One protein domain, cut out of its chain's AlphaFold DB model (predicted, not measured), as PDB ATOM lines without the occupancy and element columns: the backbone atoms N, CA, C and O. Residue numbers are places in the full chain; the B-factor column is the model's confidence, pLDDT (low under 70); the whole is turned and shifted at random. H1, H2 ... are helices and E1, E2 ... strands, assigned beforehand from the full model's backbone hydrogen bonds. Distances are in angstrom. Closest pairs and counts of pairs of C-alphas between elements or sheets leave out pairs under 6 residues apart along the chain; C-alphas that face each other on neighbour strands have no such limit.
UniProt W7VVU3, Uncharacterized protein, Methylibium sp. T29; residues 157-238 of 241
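This is residues 157 to 238 of the 241 residues of an uncharacterized protein of Methylibium sp. T29 (UniProt W7VVU3). A narrow two-stranded hairpin, E1 and E2, has H1 near its turn end, while long H2 meets its open end near Gly 189. H3 lies beyond that end, and residues 170 to 177 and 233 to 238 stick out. The 82 printed residues, of mixed class, hold H1, H2, E1, E2, H3 in order; the whole is loose, radius of gyration of the C-alphas 15.9 A, spanning 47 by 30 by 23 A.

E1, residues 200 to 207, and E2, residues 212 to 218, form an antiparallel hairpin; N 203 and O 215, 2.9 A apart, are within hydrogen-bond range. The closest C-alphas of E2 and H1, residues 157 to 164, are Met 213 and Gly 163, 7.4 A; of E2 and H2, residues 172 to 196, Cys 218 and Gly 189, 6.8 A. H3, residues 226 to 237, and H2 are close but not clearly touching: closest C-alphas Thr 228 and Asp 192, 6.2 A. O i to N i+4 pairs are within range throughout H1, 19 of 21 in H2, 1 of 8 in H3, which has 3 of 9 O i to N i+3 pairs.

H2, 33.4 A long, has a kink of 56 degrees near residue 190. E1 measures 21.6 A, E2 19.6 A, H3 19.3 A, H1 10.5 A. C-alpha 157 is at (161.104, 154.403, 277.541), C-alpha 237 at (192.439, 166.219, 251.989).

The printed part has no cut and no long link. pLDDT is under 70 at residues 194 to 198, 223 to 224 and 228 to 238.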
ATOM      1  N   ASP A 157     159.786 154.828 277.057       92.81
ATOM      2  CA  ASP A 157     161.104 154.403 277.541       92.81
ATOM      3  C   ASP A 157     162.243 155.255 276.958       92.81
ATOM      4  O   ASP A 157     163.228 155.518 277.641       92.81
ATOM      5  N   VAL A 158     162.093 155.745 275.722       92.06
ATOM      6  CA  VAL A 158     163.043 156.676 275.094       92.06
ATOM      7  C   VAL A 158     162.977 158.048 275.766       92.06
ATOM      8  O   VAL A 158     164.005 158.666 276.028       92.06
ATOM      9  N   VAL A 159     161.770 158.526 276.065       92.06
ATOM     10  CA  VAL A 159     161.540 159.793 276.773       92.06
ATOM     11  C   VAL A 159     162.128 159.744 278.186       92.06
ATOM     12  O   VAL A 159     162.785 160.692 278.610       92.06
ATOM     13  N   GLU A 160     161.936 158.639 278.902       92.75
ATOM     14  CA  GLU A 160     162.495 158.426 280.239       92.75
ATOM     15  C   GLU A 160     164.023 158.339 280.214       92.75
ATOM     16  O   GLU A 160     164.685 158.996 281.019       92.75
ATOM     17  N   ASP A 161     164.595 157.590 279.267       93.19
ATOM     18  CA  ASP A 161     166.046 157.482 279.087       93.19
ATOM     19  C   ASP A 161     166.688 158.850 278.802       93.19
ATOM     20  O   ASP A 161     167.623 159.256 279.495       93.19
ATOM     21  N   LEU A 162     166.123 159.618 277.864       92.31
ATOM     22  CA  LEU A 162     166.562 160.989 277.593       92.31
ATOM     23  C   LEU A 162     166.432 161.882 278.824       92.31
ATOM     24  O   LEU A 162     167.361 162.620 279.143       92.31
ATOM     25  N   GLY A 163     165.299 161.801 279.528       93.31
ATOM     26  CA  GLY A 163     165.058 162.550 280.756       93.31
ATOM     27  C   GLY A 163     166.135 162.285 281.810       93.31
ATOM     28  O   GLY A 163     166.607 163.223 282.460       93.31
ATOM     29  N   ASN A 164     166.578 161.036 281.945       93.06
ATOM     30  CA  ASN A 164     167.628 160.637 282.884       93.06
ATOM     31  C   ASN A 164     169.031 161.115 282.477       93.06
ATOM     32  O   ASN A 164     169.893 161.262 283.340       93.06
ATOM     33  N   GLN A 165     169.257 161.387 281.190       91.69
ATOM     34  CA  GLN A 165     170.533 161.871 280.650       91.69
ATOM     35  C   GLN A 165     170.633 163.406 280.593       91.69
ATOM     36  O   GLN A 165     171.653 163.944 280.163       91.69
ATOM     37  N   VAL A 166     169.594 164.139 281.012       89.62
ATOM     38  CA  VAL A 166     169.616 165.608 281.005       89.62
ATOM     39  C   VAL A 166     170.612 166.137 282.035       89.62
ATOM     40  O   VAL A 166     170.397 166.016 283.242       89.62
ATOM     41  N   GLU A 167     171.639 166.837 281.558       89.88
ATOM     42  CA  GLU A 167     172.577 167.566 282.408       89.88
ATOM     43  C   GLU A 167     172.195 169.053 282.538       89.88
ATOM     44  O   GLU A 167     172.056 169.760 281.532       89.88
ATOM     45  N   PRO A 168     172.042 169.582 283.768       90.69
ATOM     46  CA  PRO A 168     171.839 171.010 283.977       90.69
ATOM     47  C   PRO A 168     173.067 171.829 283.556       90.69
ATOM     48  O   PRO A 168     174.160 171.667 284.095       90.69
ATOM     49  N   LEU A 169     172.874 172.805 282.665       92.88
ATOM     50  CA  LEU A 169     173.932 173.728 282.229       92.88
ATOM     51  C   LEU A 169     174.122 174.882 283.230       92.88
ATOM     52  O   LEU A 169     173.893 176.053 282.909       92.88
ATOM     53  N   ASN A 170     174.491 174.560 284.471       94.81
ATOM     54  CA  ASN A 170     174.672 175.544 285.546       94.81
ATOM     55  C   ASN A 170     175.950 176.379 285.389       94.81
ATOM     56  O   ASN A 170     175.938 177.558 285.736       94.81
ATOM     57  N   ASP A 171     177.009 175.790 284.830       96.75
ATOM     58  CA  ASP A 171     178.254 176.488 284.502       96.75
ATOM     59  C   ASP A 171     178.036 177.484 283.338       96.75
ATOM     60  O   ASP A 171     177.618 177.068 282.249       96.75
ATOM     61  N   PRO A 172     178.301 178.792 283.537       96.62
ATOM     62  CA  PRO A 172     178.187 179.797 282.485       96.62
ATOM     63  C   PRO A 172     179.053 179.526 281.248       96.62
ATOM     64  O   PRO A 172     178.592 179.797 280.137       96.62
ATOM     65  N   GLU A 173     180.271 178.992 281.405       96.69
ATOM     66  CA  GLU A 173     181.176 178.741 280.274       96.69
ATOM     67  C   GLU A 173     180.685 177.568 279.423       96.69
ATOM     68  O   GLU A 173     180.558 177.683 278.197       96.69
ATOM     69  N   LEU A 174     180.312 176.462 280.074       94.38
ATOM     70  CA  LEU A 174     179.679 175.333 279.401       94.38
ATOM     71  C   LEU A 174     178.377 175.752 278.708       94.38
ATOM     72  O   LEU A 174     178.158 175.408 277.548       94.38
ATOM     73  N   ARG A 175     177.528 176.544 279.373       95.88
ATOM     74  CA  ARG A 175     176.275 177.042 278.788       95.88
ATOM     75  C   ARG A 175     176.524 177.877 277.534       95.88
ATOM     76  O   ARG A 175     175.825 177.694 276.538       95.88
ATOM     77  N   ALA A 176     177.510 178.775 277.564       96.38
ATOM     78  CA  ALA A 176     177.890 179.571 276.400       96.38
ATOM     79  C   ALA A 176     178.391 178.681 275.253       96.38
ATOM     80  O   ALA A 176     177.972 178.856 274.107       96.38
ATOM     81  N   THR A 177     179.214 177.680 275.570       96.12
ATOM     82  CA  THR A 177     179.747 176.712 274.602       96.12
ATOM     83  C   THR A 177     178.633 175.896 273.946       96.12
ATOM     84  O   THR A 177     178.564 175.818 272.719       96.12
ATOM     85  N   VAL A 178     177.706 175.344 274.734       93.44
ATOM     86  CA  VAL A 178     176.546 174.599 274.218       93.44
ATOM     87  C   VAL A 178     175.638 175.504 273.382       93.44
ATOM     88  O   VAL A 178     175.158 175.087 272.329       93.44
ATOM     89  N   GLY A 179     175.439 176.760 273.792       93.75
ATOM     90  CA  GLY A 179     174.684 177.746 273.018       93.75
ATOM     91  C   GLY A 179     175.302 178.027 271.643       93.75
ATOM     92  O   GLY A 179     174.589 178.040 270.635       93.75
ATOM     93  N   GLN A 180     176.626 178.195 271.579       94.62
ATOM     94  CA  GLN A 180     177.356 178.360 270.319       94.62
ATOM     95  C   GLN A 180     177.279 177.102 269.453       94.62
ATOM     96  O   GLN A 180     176.966 177.202 268.269       94.62
ATOM     97  N   PHE A 181     177.494 175.923 270.041       91.62
ATOM     98  CA  PHE A 181     177.381 174.648 269.335       91.62
ATOM     99  C   PHE A 181     175.989 174.464 268.720       91.62
ATOM    100  O   PHE A 181     175.876 174.206 267.524       91.62
ATOM    101  N   ASN A 182     174.926 174.678 269.499       89.12
ATOM    102  CA  ASN A 182     173.550 174.572 269.022       89.12
ATOM    103  C   ASN A 182     173.259 175.573 267.887       89.12
ATOM    104  O   ASN A 182     172.642 175.221 266.885       89.12
ATOM    105  N   SER A 183     173.762 176.806 268.000       88.88
ATOM    106  CA  SER A 183     173.621 177.826 266.950       88.88
ATOM    107  C   SER A 183     174.334 177.421 265.656       88.88
ATOM    108  O   SER A 183     173.776 177.567 264.569       88.88
ATOM    109  N   LEU A 184     175.549 176.871 265.762       89.12
ATOM    110  CA  LEU A 184     176.319 176.386 264.617       89.12
ATOM    111  C   LEU A 184     175.645 175.192 263.947       89.12
ATOM    112  O   LEU A 184     175.548 175.167 262.726       89.12
ATOM    113  N   VAL A 185     175.148 174.227 264.720       84.75
ATOM    114  CA  VAL A 185     174.444 173.058 264.176       84.75
ATOM    115  C   VAL A 185     173.154 173.475 263.467       84.75
ATOM    116  O   VAL A 185     172.880 172.971 262.381       84.75
ATOM    117  N   GLN A 186     172.398 174.434 264.009       81.81
ATOM    118  CA  GLN A 186     171.213 174.979 263.335       81.81
ATOM    119  C   GLN A 186     171.570 175.706 262.032       81.81
ATOM    120  O   GLN A 186     170.912 175.493 261.014       81.81
ATOM    121  N   LEU A 187     172.630 176.522 262.035       82.50
ATOM    122  CA  LEU A 187     173.115 177.186 260.825       82.50
ATOM    123  C   LEU A 187     173.587 176.170 259.780       82.50
ATOM    124  O   LEU A 187     173.262 176.303 258.605       82.50
ATOM    125  N   MET A 188     174.313 175.134 260.201       81.19
ATOM    126  CA  MET A 188     174.727 174.043 259.322       81.19
ATOM    127  C   MET A 188     173.521 173.297 258.758       81.19
ATOM    128  O   MET A 188     173.479 173.070 257.557       81.19
ATOM    129  N   GLY A 189     172.517 172.981 259.581       78.12
ATOM    130  CA  GLY A 189     171.270 172.367 259.124       78.12
ATOM    131  C   GLY A 189     170.548 173.228 258.086       78.12
ATOM    132  O   GLY A 189     170.069 172.695 257.086       78.12
ATOM    133  N   PHE A 190     170.529 174.553 258.277       76.25
ATOM    134  CA  PHE A 190     170.008 175.505 257.294       76.25
ATOM    135  C   PHE A 190     170.829 175.529 256.002       76.25
ATOM    136  O   PHE A 190     170.251 175.565 254.927       76.25
ATOM    137  N   LEU A 191     172.161 175.505 256.067       79.38
ATOM    138  CA  LEU A 191     173.006 175.519 254.869       79.38
ATOM    139  C   LEU A 191     172.935 174.200 254.085       79.38
ATOM    140  O   LEU A 191     172.912 174.228 252.859       79.38
ATOM    141  N   ASP A 192     172.883 173.069 254.788       77.31
ATOM    142  CA  ASP A 192     172.861 171.718 254.213       77.31
ATOM    143  C   ASP A 192     171.531 171.409 253.518       77.31
ATOM    144  O   ASP A 192     171.488 170.798 252.452       77.31
ATOM    145  N   HIS A 193     170.432 171.893 254.096       73.94
ATOM    146  CA  HIS A 193     169.101 171.711 253.527       73.94
ATOM    147  C   HIS A 193     168.670 172.909 252.670       73.94
ATOM    148  O   HIS A 193     167.783 172.779 251.833       73.94
ATOM    149  N   TYR A 194     169.360 174.046 252.767       68.56
ATOM    150  CA  TYR A 194     168.908 175.329 252.230       68.56
ATOM    151  C   TYR A 194     167.543 175.730 252.839       68.56
ATOM    152  O   TYR A 194     167.109 175.180 253.853       68.56
ATOM    153  N   ASP A 195     166.845 176.715 252.272       62.16
ATOM    154  CA  ASP A 195     165.636 177.324 252.867       62.16
ATOM    155  C   ASP A 195     164.430 176.372 253.076       62.16
ATOM    156  O   ASP A 195     163.397 176.774 253.602       62.16
ATOM    157  N   ASN A 196     164.541 175.085 252.732       60.00
ATOM    158  CA  ASN A 196     163.492 174.092 252.990       60.00
ATOM    159  C   ASN A 196     163.409 173.660 254.476       60.00
ATOM    160  O   ASN A 196     162.515 172.892 254.824       60.00
ATOM    161  N   ARG A 197     164.313 174.159 255.346       63.53
ATOM    162  CA  ARG A 197     164.326 173.972 256.817       63.53
ATOM    163  C   ARG A 197     164.161 172.519 257.255       63.53
ATOM    164  O   ARG A 197     163.692 172.258 258.361       63.53
ATOM    165  N   LEU A 198     164.565 171.581 256.401       68.12
ATOM    166  CA  LEU A 198     164.340 170.172 256.672       68.12
ATOM    167  C   LEU A 198     165.166 169.734 257.873       68.12
ATOM    168  O   LEU A 198     164.653 168.913 258.607       68.12
ATOM    169  N   GLY A 199     166.345 170.339 258.100       70.12
ATOM    170  CA  GLY A 199     167.395 170.019 259.085       70.12
ATOM    171  C   GLY A 199     167.035 169.973 260.580       70.12
ATOM    172  O   GLY A 199     167.895 169.609 261.388       70.12
ATOM    173  N   LEU A 200     165.820 170.373 260.970       76.56
ATOM    174  CA  LEU A 200     165.425 170.568 262.371       76.56
ATOM    175  C   LEU A 200     164.018 170.025 262.641       76.56
ATOM    176  O   LEU A 200     163.091 170.283 261.874       76.56
ATOM    177  N   GLY A 201     163.838 169.332 263.766       76.69
ATOM    178  CA  GLY A 201     162.531 168.843 264.204       76.69
ATOM    179  C   GLY A 201     162.387 168.848 265.721       76.69
ATOM    180  O   GLY A 201     163.271 168.369 266.423       76.69
ATOM    181  N   ASP A 202     161.259 169.363 266.212       81.56
ATOM    182  CA  ASP A 202     160.923 169.376 267.636       81.56
ATOM    183  C   ASP A 202     159.759 168.423 267.923       81.56
ATOM    184  O   ASP A 202     158.771 168.385 267.185       81.56
ATOM    185  N   THR A 203     159.855 167.686 269.029       84.19
ATOM    186  CA  THR A 203     158.782 166.830 269.553       84.19
ATOM    187  C   THR A 203     158.526 167.121 271.031       84.19
ATOM    188  O   THR A 203     159.374 167.674 271.740       84.19
ATOM    189  N   GLY A 204     157.329 166.766 271.495       86.56
ATOM    190  CA  GLY A 204     156.826 167.076 272.829       86.56
ATOM    191  C   GLY A 204     155.772 168.195 272.828       86.56
ATOM    192  O   GLY A 204     155.120 168.424 271.805       86.56
ATOM    193  N   PRO A 205     155.563 168.882 273.965       92.50
ATOM    194  CA  PRO A 205     156.208 168.634 275.256       92.50
ATOM    195  C   PRO A 205     155.883 167.261 275.834       92.50
ATOM    196  O   PRO A 205     154.750 166.805 275.737       92.50
ATOM    197  N   TYR A 206     156.879 166.621 276.439       92.19
ATOM    198  CA  TYR A 206     156.737 165.401 277.229       92.19
ATOM    199  C   TYR A 206     156.687 165.766 278.707       92.19
ATOM    200  O   TYR A 206     157.522 166.541 279.175       92.19
ATOM    201  N   ASP A 207     155.707 165.227 279.423       92.12
ATOM    202  CA  ASP A 207     155.563 165.435 280.859       92.12
ATOM    203  C   ASP A 207     156.348 164.362 281.621       92.12
ATOM    204  O   ASP A 207     156.079 163.171 281.466       92.12
ATOM    205  N   LEU A 208     157.340 164.787 282.407       91.31
ATOM    206  CA  LEU A 208     158.137 163.920 283.280       91.31
ATOM    207  C   LEU A 208     157.679 164.007 284.751       91.31
ATOM    208  O   LEU A 208     158.333 163.466 285.639       91.31
ATOM    209  N   GLY A 209     156.564 164.690 285.022       91.75
ATOM    210  CA  GLY A 209     155.993 164.912 286.349       91.75
ATOM    211  C   GLY A 209     156.519 166.179 287.023       91.75
ATOM    212  O   GLY A 209     155.733 167.042 287.408       91.75
ATOM    213  N   ASP A 210     157.838 166.314 287.168       91.38
ATOM    214  CA  ASP A 210     158.482 167.482 287.797       91.38
ATOM    215  C   ASP A 210     158.910 168.564 286.792       91.38
ATOM    216  O   ASP A 210     159.153 169.716 287.165       91.38
ATOM    217  N   ARG A 211     158.997 168.205 285.509       90.94
ATOM    218  CA  ARG A 211     159.434 169.081 284.419       90.94
ATOM    219  C   ARG A 211     158.822 168.669 283.085       90.94
ATOM    220  O   ARG A 211     158.407 167.531 282.888       90.94
ATOM    221  N   LEU A 212     158.838 169.611 282.146       93.31
ATOM    222  CA  LEU A 212     158.506 169.364 280.747       93.31
ATOM    223  C   LEU A 212     159.784 169.236 279.924       93.31
ATOM    224  O   LEU A 212     160.718 170.022 280.092       93.31
ATOM    225  N   MET A 213     159.798 168.287 278.995       92.94
ATOM    226  CA  MET A 213     160.906 168.079 278.071       92.94
ATOM    227  C   MET A 213     160.464 168.329 276.627       92.94
ATOM    228  O   MET A 213     159.444 167.808 276.178       92.94
ATOM    229  N   ILE A 214     161.255 169.113 275.893       91.19
ATOM    230  CA  ILE A 214     161.207 169.199 274.428       91.19
ATOM    231  C   ILE A 214     162.423 168.452 273.898       91.19
ATOM    232  O   ILE A 214     163.534 168.684 274.374       91.19
ATOM    233  N   VAL A 215     162.224 167.595 272.899       88.00
ATOM    234  CA  VAL A 215     163.328 166.931 272.201       88.00
ATOM    235  C   VAL A 215     163.500 167.596 270.843       88.00
ATOM    236  O   VAL A 215     162.560 167.608 270.046       88.00
ATOM    237  N   ARG A 216     164.690 168.158 270.604       85.81
ATOM    238  CA  ARG A 216     165.082 168.787 269.338       85.81
ATOM    239  C   ARG A 216     166.107 167.925 268.617       85.81
ATOM    240  O   ARG A 216     167.238 167.793 269.078       85.81
ATOM    241  N   ASP A 217     165.730 167.434 267.448       80.81
ATOM    242  CA  ASP A 217     166.623 166.755 266.520       80.81
ATOM    243  C   ASP A 217     167.248 167.775 265.559       80.81
ATOM    244  O   ASP A 217     166.540 168.540 264.900       80.81
ATOM    245  N   CYS A 218     168.578 167.759 265.447       77.38
ATOM    246  CA  CYS A 218     169.313 168.476 264.407       77.38
ATOM    247  C   CYS A 218     170.099 167.476 263.560       77.38
ATOM    248  O   CYS A 218     170.921 166.734 264.100       77.38
ATOM    249  N   PHE A 219     169.901 167.468 262.241       75.44
ATOM    250  CA  PHE A 219     170.637 166.572 261.349       75.44
ATOM    251  C   PHE A 219     171.408 167.341 260.284       75.44
ATOM    252  O   PHE A 219     170.915 168.272 259.655       75.44
ATOM    253  N   VAL A 220     172.657 166.921 260.116       72.12
ATOM    254  CA  VAL A 220     173.663 167.569 259.261       72.12
ATOM    255  C   VAL A 220     174.484 166.538 258.470       72.12
ATOM    256  O   VAL A 220     175.560 166.846 257.967       72.12
ATOM    257  N   ASN A 221     174.040 165.273 258.448       71.94
ATOM    258  CA  ASN A 221     174.721 164.164 257.773       71.94
ATOM    259  C   ASN A 221     173.729 163.030 257.441       71.94
ATOM    260  O   ASN A 221     173.664 162.018 258.142       71.94
ATOM    261  N   GLU A 222     172.917 163.227 256.403       71.56
ATOM    262  CA  GLU A 222     171.877 162.288 255.974       71.56
ATOM    263  C   GLU A 222     172.333 161.446 254.778       71.56
ATOM    264  O   GLU A 222     172.548 161.934 253.672       71.56
ATOM    265  N   LYS A 223     172.371 160.125 254.950       69.88
ATOM    266  CA  LYS A 223     172.783 159.222 253.876       69.88
ATOM    267  C   LYS A 223     171.814 159.183 252.683       69.88
ATOM    268  O   LYS A 223     172.204 158.877 251.555       69.88
ATOM    269  N   ALA A 224     170.540 159.469 252.908       69.44
ATOM    270  CA  ALA A 224     169.538 159.556 251.855       69.44
ATOM    271  C   ALA A 224     169.724 160.786 250.947       69.44
ATOM    272  O   ALA A 224     169.166 160.808 249.851       69.44
ATOM    273  N   TYR A 225     170.509 161.781 251.371       71.56
ATOM    274  CA  TYR A 225     170.696 163.047 250.675       71.56
ATOM    275  C   TYR A 225     172.141 163.182 250.185       71.56
ATOM    276  O   TYR A 225     173.032 163.548 250.947       71.56
ATOM    277  N   PRO A 226     172.406 162.929 248.886       71.88
ATOM    278  CA  PRO A 226     173.763 162.928 248.349       71.88
ATOM    279  C   PRO A 226     174.569 164.219 248.569       71.88
ATOM    280  O   PRO A 226     175.797 164.195 248.536       71.88
ATOM    281  N   TRP A 227     173.896 165.350 248.779       70.94
ATOM    282  CA  TRP A 227     174.536 166.644 249.013       70.94
ATOM    283  C   TRP A 227     175.104 166.805 250.427       70.94
ATOM    284  O   TRP A 227     176.040 167.583 250.600       70.94
ATOM    285  N   THR A 228     174.656 166.022 251.413       69.56
ATOM    286  CA  THR A 228     175.190 166.122 252.782       69.56
ATOM    287  C   THR A 228     176.560 165.440 252.921       69.56
ATOM    288  O   THR A 228     177.251 165.608 253.924       69.56
ATOM    289  N   TYR A 229     177.005 164.686 251.904       66.00
ATOM    290  CA  TYR A 229     178.302 163.990 251.880       66.00
ATOM    291  C   TYR A 229     179.498 164.877 251.512       66.00
ATOM    292  O   TYR A 229     180.647 164.445 251.631       66.00
ATOM    293  N   VAL A 230     179.275 166.114 251.056       58.28
ATOM    294  CA  VAL A 230     180.352 167.001 250.570       58.28
ATOM    295  C   VAL A 230     181.405 167.277 251.663       58.28
ATOM    296  O   VAL A 230     182.577 167.515 251.366       58.28
ATOM    297  N   TRP A 231     181.034 167.130 252.936       50.78
ATOM    298  CA  TRP A 231     181.919 167.303 254.090       50.78
ATOM    299  C   TRP A 231     182.880 166.129 254.352       50.78
ATOM    300  O   TRP A 231     183.907 166.324 255.003       50.78
ATOM    301  N   GLU A 232     182.628 164.925 253.828       45.94
ATOM    302  CA  GLU A 232     183.596 163.815 253.924       45.94
ATOM    303  C   GLU A 232     184.798 164.022 252.985       45.94
ATOM    304  O   GLU A 232     185.927 163.639 253.310       45.94
ATOM    305  N   ILE A 233     184.593 164.712 251.858       43.75
ATOM    306  CA  ILE A 233     185.636 164.986 250.856       43.75
ATOM    307  C   ILE A 233     186.679 165.993 251.384       43.75
ATOM    308  O   ILE A 233     187.846 165.936 250.996       43.75
ATOM    309  N   SER A 234     186.317 166.882 252.316       41.03
ATOM    310  CA  SER A 234     187.275 167.822 252.924       41.03
ATOM    311  C   SER A 234     188.159 167.177 254.006       41.03
ATOM    312  O   SER A 234     189.297 167.610 254.210       41.03
ATOM    313  N   ARG A 235     187.698 166.093 254.652       37.88
ATOM    314  CA  ARG A 235     188.486 165.313 255.631       37.88
ATOM    315  C   ARG A 235     189.532 164.402 254.991       37.88
ATOM    316  O   ARG A 235     190.550 164.118 255.618       37.88
ATOM    317  N   SER A 236     189.325 163.956 253.751       37.00
ATOM    318  CA  SER A 236     190.328 163.148 253.041       37.00
ATOM    319  C   SER A 236     191.515 163.980 252.540       37.00
ATOM    320  O   SER A 236     192.603 163.439 252.363       37.00
ATOM    321  N   ARG A 237     191.354 165.305 252.390       39.00
ATOM    322  CA  ARG A 237     192.439 166.219 251.989       39.00
ATOM    323  C   ARG A 237     193.275 166.771 253.145       39.00
ATOM    324  O   ARG A 237     194.388 167.216 252.906       39.00
ATOM    325  N   THR A 238     192.805 166.700 254.390       40.56
ATOM    326  CA  THR A 238     193.543 167.206 255.568       40.56
ATOM    327  C   THR A 238     194.435 166.168 256.258       40.56
ATOM    328  O   THR A 238     195.105 166.497 257.227       40.56
TER     329      THR A 238